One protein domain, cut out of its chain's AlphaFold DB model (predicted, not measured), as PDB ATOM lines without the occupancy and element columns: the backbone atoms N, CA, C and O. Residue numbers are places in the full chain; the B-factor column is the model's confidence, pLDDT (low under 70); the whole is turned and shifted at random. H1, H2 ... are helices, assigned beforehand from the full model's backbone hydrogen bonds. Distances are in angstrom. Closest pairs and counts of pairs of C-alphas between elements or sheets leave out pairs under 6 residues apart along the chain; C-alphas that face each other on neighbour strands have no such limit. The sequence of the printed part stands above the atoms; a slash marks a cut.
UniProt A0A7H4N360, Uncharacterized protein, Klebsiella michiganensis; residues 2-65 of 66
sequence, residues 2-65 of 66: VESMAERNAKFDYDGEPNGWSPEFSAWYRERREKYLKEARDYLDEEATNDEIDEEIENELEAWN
ATOM      1  N   VAL A   2      18.144   8.214 143.045       93.94
ATOM      2  CA  VAL A   2      19.339   8.824 142.389       93.94
ATOM      3  C   VAL A   2      19.146  10.299 142.023       93.94
ATOM      4  O   VAL A   2      19.995  11.131 142.330       93.94
ATOM      5  N   GLU A   3      18.038  10.638 141.358       92.25
ATOM      6  CA  GLU A   3      17.791  12.016 140.911       92.25
ATOM      7  C   GLU A   3      17.622  12.977 142.089       92.25
ATOM      8  O   GLU A   3      18.189  14.069 142.066       92.25
ATOM      9  N   SER A   4      16.928  12.541 143.145       91.31
ATOM     10  CA  SER A   4      16.768  13.309 144.383       91.31
ATOM     11  C   SER A   4      18.105  13.571 145.076       91.31
ATOM     12  O   SER A   4      18.333  14.680 145.553       91.31
ATOM     13  N   MET A   5      19.006  12.585 145.127       94.38
ATOM     14  CA  MET A   5      20.341  12.769 145.706       94.38
ATOM     15  C   MET A   5      21.206  13.699 144.848       94.38
ATOM     16  O   MET A   5      21.810  14.633 145.373       94.38
ATOM     17  N   ALA A   6      21.211  13.500 143.528       95.94
ATOM     18  CA  ALA A   6      21.929  14.363 142.595       95.94
ATOM     19  C   ALA A   6      21.463  15.825 142.692       95.94
ATOM     20  O   ALA A   6      22.288  16.737 142.726       95.94
ATOM     21  N   GLU A   7      20.151  16.054 142.793       94.38
ATOM     22  CA  GLU A   7      19.573  17.385 142.974       94.38
ATOM     23  C   GLU A   7      19.995  18.014 144.308       94.38
ATOM     24  O   GLU A   7      20.435  19.162 144.322       94.38
ATOM     25  N   ARG A   8      19.894  17.279 145.425       93.50
ATOM     26  CA  ARG A   8      20.290  17.786 146.750       93.50
ATOM     27  C   ARG A   8      21.769  18.167 146.795       93.50
ATOM     28  O   ARG A   8      22.088  19.252 147.272       93.50
ATOM     29  N   ASN A   9      22.646  17.322 146.252       94.12
ATOM     30  CA  ASN A   9      24.084  17.593 146.194       94.12
ATOM     31  C   ASN A   9      24.383  18.824 145.329       94.12
ATOM     32  O   ASN A   9      25.142  19.701 145.730       94.12
ATOM     33  N   ALA A  10      23.728  18.932 144.172       95.44
ATOM     34  CA  ALA A  10      23.874  20.082 143.291       95.44
ATOM     35  C   ALA A  10      23.404  21.392 143.936       95.44
ATOM     36  O   ALA A  10      24.030  22.428 143.732       95.44
ATOM     37  N   LYS A  11      22.311  21.357 144.703       94.44
ATOM     38  CA  LYS A  11      21.804  22.524 145.437       94.44
ATOM     39  C   LYS A  11      22.777  22.956 146.520       94.44
ATOM     40  O   LYS A  11      23.187  24.111 146.540       94.44
ATOM     41  N   PHE A  12      23.247  21.999 147.317       93.81
ATOM     42  CA  PHE A  12      24.253  22.259 148.339       93.81
ATOM     43  C   PHE A  12      25.527  22.890 147.753       93.81
ATOM     44  O   PHE A  12      26.052  23.848 148.311       93.81
ATOM     45  N   ASP A  13      25.983  22.430 146.587       94.25
ATOM     46  CA  ASP A  13      27.124  23.033 145.887       94.25
ATOM     47  C   ASP A  13      26.830  24.428 145.299       94.25
ATOM     48  O   ASP A  13      27.753  25.227 145.118       94.25
ATOM     49  N   TYR A  14      25.575  24.721 144.950       93.38
ATOM     50  CA  TYR A  14      25.178  25.964 144.288       93.38
ATOM     51  C   TYR A  14      24.983  27.129 145.265       93.38
ATOM     52  O   TYR A  14      25.501  28.221 145.022       93.38
ATOM     53  N   ASP A  15      24.235  26.921 146.349       92.12
ATOM     54  CA  ASP A  15      23.882  27.973 147.313       92.12
ATOM     55  C   ASP A  15      24.118  27.583 148.784       92.12
ATOM     56  O   ASP A  15      23.896  28.405 149.674       92.12
ATOM     57  N   GLY A  16      24.635  26.379 149.046       89.56
ATOM     58  CA  GLY A  16      24.913  25.884 150.396       89.56
ATOM     59  C   GLY A  16      23.701  25.300 151.121       89.56
ATOM     60  O   GLY A  16      23.853  24.840 152.254       89.56
ATOM     61  N   GLU A  17      22.512  25.289 150.508       85.38
ATOM     62  CA  GLU A  17      21.275  24.822 151.133       85.38
ATOM     63  C   GLU A  17      20.419  23.998 150.149       85.38
ATOM     64  O   GLU A  17      20.457  24.190 148.939       85.38
ATOM     65  N   PRO A  18      19.589  23.052 150.612       78.75
ATOM     66  CA  PRO A  18      18.694  22.298 149.736       78.75
ATOM     67  C   PRO A  18      17.436  23.119 149.381       78.75
ATOM     68  O   PRO A  18      16.309  22.687 149.619       78.75
ATOM     69  N   ASN A  19      17.621  24.320 148.829       80.81
ATOM     70  CA  ASN A  19      16.543  25.251 148.492       80.81
ATOM     71  C   ASN A  19      15.657  24.762 147.329       80.81
ATOM     72  O   ASN A  19      15.922  23.760 146.667       80.81
ATOM     73  N   GLY A  20      14.551  25.465 147.071       83.62
ATOM     74  CA  GLY A  20      13.648  25.174 145.951       83.62
ATOM     75  C   GLY A  20      14.268  25.433 144.568       83.62
ATOM     76  O   GLY A  20      15.329  26.035 144.436       83.62
ATOM     77  N   TRP A  21      13.586  24.991 143.508       91.19
ATOM     78  CA  TRP A  21      14.028  25.233 142.131       91.19
ATOM     79  C   TRP A  21      13.943  26.719 141.755       91.19
ATOM     80  O   TRP A  21      12.874  27.322 141.836       91.19
ATOM     81  N   SER A  22      15.052  27.285 141.270       93.25
ATOM     82  CA  SER A  22      15.097  28.602 140.621       93.25
ATOM     83  C   SER A  22      15.463  28.482 139.135       93.25
ATOM     84  O   SER A  22      16.077  27.484 138.728       93.25
ATOM     85  N   PRO A  23      15.102  29.462 138.285       94.81
ATOM     86  CA  PRO A  23      15.539  29.493 136.888       94.81
ATOM     87  C   PRO A  23      17.066  29.453 136.736       94.81
ATOM     88  O   PRO A  23      17.585  28.752 135.867       94.81
ATOM     89  N   GLU A  24      17.782  30.158 137.610       95.00
ATOM     90  CA  GLU A  24      19.241  30.230 137.636       95.00
ATOM     91  C   GLU A  24      19.852  28.874 137.992       95.00
ATOM     92  O   GLU A  24      20.715  28.377 137.262       95.00
ATOM     93  N   PHE A  25      19.342  28.231 139.048       94.81
ATOM     94  CA  PHE A  25      19.763  26.883 139.423       94.81
ATOM     95  C   PHE A  25      19.455  25.889 138.303       94.81
ATOM     96  O   PHE A  25      20.292  25.062 137.959       94.81
ATOM     97  N   SER A  26      18.288  26.002 137.665       94.69
ATOM     98  CA  SER A  26      17.889  25.109 136.574       94.69
ATOM     99  C   SER A  26      18.861  25.159 135.397       94.69
ATOM    100  O   SER A  26      19.223  24.119 134.845       94.69
ATOM    101  N   ALA A  27      19.289  26.359 134.998       96.25
ATOM    102  CA  ALA A  27      20.272  26.532 133.934       96.25
ATOM    103  C   ALA A  27      21.646  25.989 134.352       96.25
ATOM    104  O   ALA A  27      22.262  25.228 133.607       96.25
ATOM    105  N   TRP A  28      22.083  26.315 135.569       95.88
ATOM    106  CA  TRP A  28      23.366  25.876 136.111       95.88
ATOM    107  C   TRP A  28      23.461  24.351 136.266       95.88
ATOM    108  O   TRP A  28      24.473  23.747 135.892       95.88
ATOM    109  N   TYR A  29      22.394  23.723 136.768       95.75
ATOM    110  CA  TYR A  29      22.313  22.283 136.983       95.75
ATOM    111  C   TYR A  29      22.259  21.528 135.662       95.75
ATOM    112  O   TYR A  29      22.913  20.501 135.538       95.75
ATOM    113  N   ARG A  30      21.571  22.037 134.631       96.25
ATOM    114  CA  ARG A  30      21.530  21.381 133.308       96.25
ATOM    115  C   ARG A  30      22.913  21.120 132.719       96.25
ATOM    116  O   ARG A  30      23.111  20.074 132.112       96.25
ATOM    117  N   GLU A  31      23.864  22.023 132.927       96.75
ATOM    118  CA  GLU A  31      25.245  21.859 132.453       96.75
ATOM    119  C   GLU A  31      26.056  20.837 133.269       96.75
ATOM    120  O   GLU A  31      27.077  20.343 132.800       96.75
ATOM    121  N   ARG A  32      25.629  20.533 134.502       96.62
ATOM    122  CA  ARG A  32      26.375  19.719 135.482       96.62
ATOM    123  C   ARG A  32      25.641  18.448 135.901       96.62
ATOM    124  O   ARG A  32      26.197  17.639 136.638       96.62
ATOM    125  N   ARG A  33      24.415  18.249 135.415       95.81
ATOM    126  CA  ARG A  33      23.504  17.179 135.830       95.81
ATOM    127  C   ARG A  33      24.145  15.805 135.698       95.81
ATOM    128  O   ARG A  33      23.999  14.986 136.592       95.81
ATOM    129  N   GLU A  34      24.886  15.558 134.622       97.19
ATOM    130  CA  GLU A  34      25.542  14.261 134.408       97.19
ATOM    131  C   GLU A  34      26.597  13.942 135.473       97.19
ATOM    132  O   GLU A  34      26.692  12.792 135.897       97.19
ATOM    133  N   LYS A  35      27.341  14.949 135.950       97.38
ATOM    134  CA  LYS A  35      28.314  14.778 137.034       97.38
ATOM    135  C   LYS A  35      27.605  14.331 138.314       97.38
ATOM    136  O   LYS A  35      27.961  13.300 138.870       97.38
ATOM    137  N   TYR A  36      26.577  15.066 138.734       97.31
ATOM    138  CA  TYR A  36      25.853  14.764 139.971       97.31
ATOM    139  C   TYR A  36      25.082  13.447 139.904       97.31
ATOM    140  O   TYR A  36      25.029  12.720 140.889       97.31
ATOM    141  N   LEU A  37      24.527  13.094 138.740       97.31
ATOM    142  CA  LEU A  37      23.904  11.784 138.546       97.31
ATOM    143  C   LEU A  37      24.910  10.647 138.656       97.31
ATOM    144  O   LEU A  37      24.574   9.596 139.196       97.31
ATOM    145  N   LYS A  38      26.119  10.836 138.121       97.69
ATOM    146  CA  LYS A  38      27.174   9.839 138.247       97.69
ATOM    147  C   LYS A  38      27.587   9.679 139.708       97.69
ATOM    148  O   LYS A  38      27.569   8.565 140.201       97.69
ATOM    149  N   GLU A  39      27.880  10.775 140.400       96.62
ATOM    150  CA  GLU A  39      28.277  10.742 141.814       96.62
ATOM    151  C   GLU A  39      27.192  10.127 142.707       96.62
ATOM    152  O   GLU A  39      27.500   9.324 143.580       96.62
ATOM    153  N   ALA A  40      25.918  10.447 142.459       96.75
ATOM    154  CA  ALA A  40      24.808   9.843 143.186       96.75
ATOM    155  C   ALA A  40      24.686   8.336 142.923       96.75
ATOM    156  O   ALA A  40      24.384   7.588 143.844       96.75
ATOM    157  N   ARG A  41      24.921   7.874 141.686       95.94
ATOM    158  CA  ARG A  41      24.943   6.435 141.374       95.94
ATOM    159  C   ARG A  41      26.109   5.736 142.046       95.94
ATOM    160  O   ARG A  41      25.879   4.735 142.699       95.94
ATOM    161  N   ASP A  42      27.313   6.289 141.915       97.06
ATOM    162  CA  ASP A  42      28.521   5.716 142.508       97.06
ATOM    163  C   ASP A  42      28.348   5.586 144.038       97.06
ATOM    164  O   ASP A  42      28.653   4.543 144.602       97.06
ATOM    165  N   TYR A  43      27.767   6.595 144.699       94.81
ATOM    166  CA  TYR A  43      27.453   6.530 146.130       94.81
ATOM    167  C   TYR A  43      26.376   5.488 146.459       94.81
ATOM    168  O   TYR A  43      26.552   4.696 147.376       94.81
ATOM    169  N   LEU A  44      25.247   5.487 145.745       93.88
ATOM    170  CA  LEU A  44      24.131   4.588 146.057       93.88
ATOM    171  C   LEU A  44      24.461   3.123 145.750       93.88
ATOM    172  O   LEU A  44      24.025   2.249 146.488       93.88
ATOM    173  N   ASP A  45      25.256   2.851 144.717       93.50
ATOM    174  CA  ASP A  45      25.739   1.498 144.427       93.50
ATOM    175  C   ASP A  45      26.635   0.954 145.557       93.50
ATOM    176  O   ASP A  45      26.680  -0.259 145.771       93.50
ATOM    177  N   GLU A  46      27.352   1.830 146.271       93.81
ATOM    178  CA  GLU A  46      28.237   1.452 147.380       93.81
ATOM    179  C   GLU A  46      27.518   1.414 148.739       93.81
ATOM    180  O   GLU A  46      27.755   0.501 149.531       93.81
ATOM    181  N   GLU A  47      26.648   2.387 149.012       93.94
ATOM    182  CA  GLU A  47      26.165   2.685 150.367       93.94
ATOM    183  C   GLU A  47      24.661   2.452 150.568       93.94
ATOM    184  O   GLU A  47      24.225   2.358 151.715       93.94
ATOM    185  N   ALA A  48      23.849   2.359 149.505       91.88
ATOM    186  CA  ALA A  48      22.408   2.177 149.676       91.88
ATOM    187  C   ALA A  48      22.091   0.781 150.219       91.88
ATOM    188  O   ALA A  48      22.553  -0.242 149.707       91.88
ATOM    189  N   THR A  49      21.255   0.735 151.250       94.00
ATOM    190  CA  THR A  49      20.802  -0.523 151.842       94.00
ATOM    191  C   THR A  49      19.527  -1.033 151.176       94.00
ATOM    192  O   THR A  49      18.751  -0.267 150.607       94.00
ATOM    193  N   ASN A  50      19.276  -2.343 151.272       92.94
ATOM    194  CA  ASN A  50      18.027  -2.921 150.767       92.94
ATOM    195  C   ASN A  50      16.794  -2.294 151.432       92.94
ATOM    196  O   ASN A  50      15.809  -2.077 150.742       92.94
ATOM    197  N   ASP A  51      16.866  -1.963 152.727       95.06
ATOM    198  CA  ASP A  51      15.751  -1.333 153.444       95.06
ATOM    199  C   ASP A  51      15.425   0.061 152.869       95.06
ATOM    200  O   ASP A  51      14.261   0.384 152.650       95.06
ATOM    201  N   GLU A  52      16.443   0.875 152.560       91.69
ATOM    202  CA  GLU A  52      16.250   2.186 151.915       91.69
ATOM    203  C   GLU A  52      15.717   2.056 150.481       91.69
ATOM    204  O   GLU A  52      14.935   2.888 150.023       91.69
ATOM    205  N   ILE A  53      16.140   1.016 149.757       92.06
ATOM    206  CA  ILE A  53      15.631   0.725 148.414       92.06
ATOM    207  C   ILE A  53      14.158   0.311 148.482       92.06
ATOM    208  O   ILE A  53      13.362   0.793 147.676       92.06
ATOM    209  N   ASP A  54      13.792  -0.548 149.433       95.62
ATOM    210  CA  ASP A  54      12.413  -0.989 149.639       95.62
ATOM    211  C   ASP A  54      11.505   0.208 149.987       95.62
ATOM    212  O   ASP A  54      10.447   0.364 149.376       95.62
ATOM    213  N   GLU A  55      11.948   1.119 150.863       93.25
ATOM    214  CA  GLU A  55      11.215   2.353 151.198       93.25
ATOM    215  C   GLU A  55      11.022   3.278 149.981       93.25
ATOM    216  O   GLU A  55       9.945   3.846 149.779       93.25
ATOM    217  N   GLU A  56      12.044   3.443 149.136       92.00
ATOM    218  CA  GLU A  56      11.927   4.260 147.921       92.00
ATOM    219  C   GLU A  56      10.970   3.627 146.899       92.00
ATOM    220  O   GLU A  56      10.197   4.346 146.263       92.00
ATOM    221  N   ILE A  57      10.967   2.296 146.767       92.62
ATOM    222  CA  ILE A  57      10.013   1.581 145.908       92.62
ATOM    223  C   ILE A  57       8.582   1.768 146.424       92.62
ATOM    224  O   ILE A  57       7.680   2.042 145.629       92.62
ATOM    225  N   GLU A  58       8.357   1.639 147.733       93.88
ATOM    226  CA  GLU A  58       7.038   1.848 148.340       93.88
ATOM    227  C   GLU A  58       6.529   3.276 148.105       93.88
ATOM    228  O   GLU A  58       5.398   3.443 147.648       93.88
ATOM    229  N   ASN A  59       7.374   4.294 148.296       89.50
ATOM    230  CA  ASN A  59       7.016   5.687 148.007       89.50
ATOM    231  C   ASN A  59       6.627   5.906 146.533       89.50
ATOM    232  O   ASN A  59       5.655   6.607 146.241       89.50
ATOM    233  N   GLU A  60       7.366   5.317 145.585       88.25
ATOM    234  CA  GLU A  60       7.022   5.416 144.162       88.25
ATOM    235  C   GLU A  60       5.687   4.725 143.845       88.25
ATOM    236  O   GLU A  60       4.886   5.260 143.075       88.25
ATOM    237  N   LEU A  61       5.416   3.569 144.459       92.44
ATOM    238  CA  LEU A  61       4.147   2.853 144.309       92.44
ATOM    239  C   LEU A  61       2.966   3.628 144.910       92.44
ATOM    240  O   LEU A  61       1.894   3.653 144.303       92.44
ATOM    241  N   GLU A  62       3.149   4.273 146.064       90.06
ATOM    242  CA  GLU A  62       2.134   5.136 146.676       90.06
ATOM    243  C   GLU A  62       1.786   6.324 145.774       90.06
ATOM    244  O   GLU A  62       0.608   6.582 145.538       90.06
ATOM    245  N   ALA A  63       2.788   6.986 145.184       88.50
ATOM    246  CA  ALA A  63       2.582   8.128 144.291       88.50
ATOM    247  C   ALA A  63       1.812   7.786 143.002       88.50
ATOM    248  O   ALA A  63       1.264   8.676 142.354       88.50
ATOM    249  N   TRP A  64       1.787   6.515 142.594       90.19
ATOM    250  CA  TRP A  64       1.013   6.053 141.435       90.19
ATOM    251  C   TRP A  64      -0.439   5.712 141.778       90.19
ATOM    252  O   TRP A  64      -1.261   5.570 140.872       90.19
ATOM    253  N   ASN A  65      -0.742   5.517 143.061       82.62
ATOM    254  CA  ASN A  65      -2.049   5.079 143.540       82.62
ATOM    255  C   ASN A  65      -2.955   6.252 143.979       82.62
ATOM    256  O   ASN A  65      -4.079   6.006 144.421       82.62
TER     257      ASN A  65
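AT A GLANCE: This is residues 2 to 65 of the 66 residues of an uncharacterized protein of Klebsiella michiganensis (UniProt A0A7H4N360). H1 and H3 pack on each other at a steep angle, with short H2 at one end of this body, and H4 makes an arm: residues 46 to 52 and 54 to 65 stick out. The 64 printed residues, with four named helices and no named strand, are all helix in class. The whole is loose, radius of gyration of the C-alphas 13.4 A, spanning 34 by 30 by 19 A.

HOW THE PARTS SIT: H1, residues 2 to 15, only just touches H2, residues 23 to 30, with its residues 10 to 14 alone: 3 pairs of C-alphas are within 8 A, the closest Ala 10 and Tyr 29 at 6.9 A. H1 touches H3, residues 33 to 47, at a steep tilt of 60 degrees, opposite ways; their closest C-alphas, of Ala 6 and Tyr 36, are 4.7 A apart. H2 and H3 meet only through their tight link. H4, residues 50 to 64, is apart from H1, H2 and H3. Every O i to N i+4 pair in H1, H2, H3 and H4 is within hydrogen-bond range.

IN THESE COORDINATES: H1 begins at C-alpha 2 (19.339, 8.824, 142.389) and measures 20.3 A from first to last C-alpha, H2 10.7 A, H3 20.7 A. H4, 21.4 A, ends at C-alpha 64 (1.013, 6.053, 141.435).

THE WHOLE: The two C-alphas farthest apart, of Glu 24 and Asn 50, are 35.7 A apart. The printed part has no cut and no long link; no printed residue is under 70 in pLDDT.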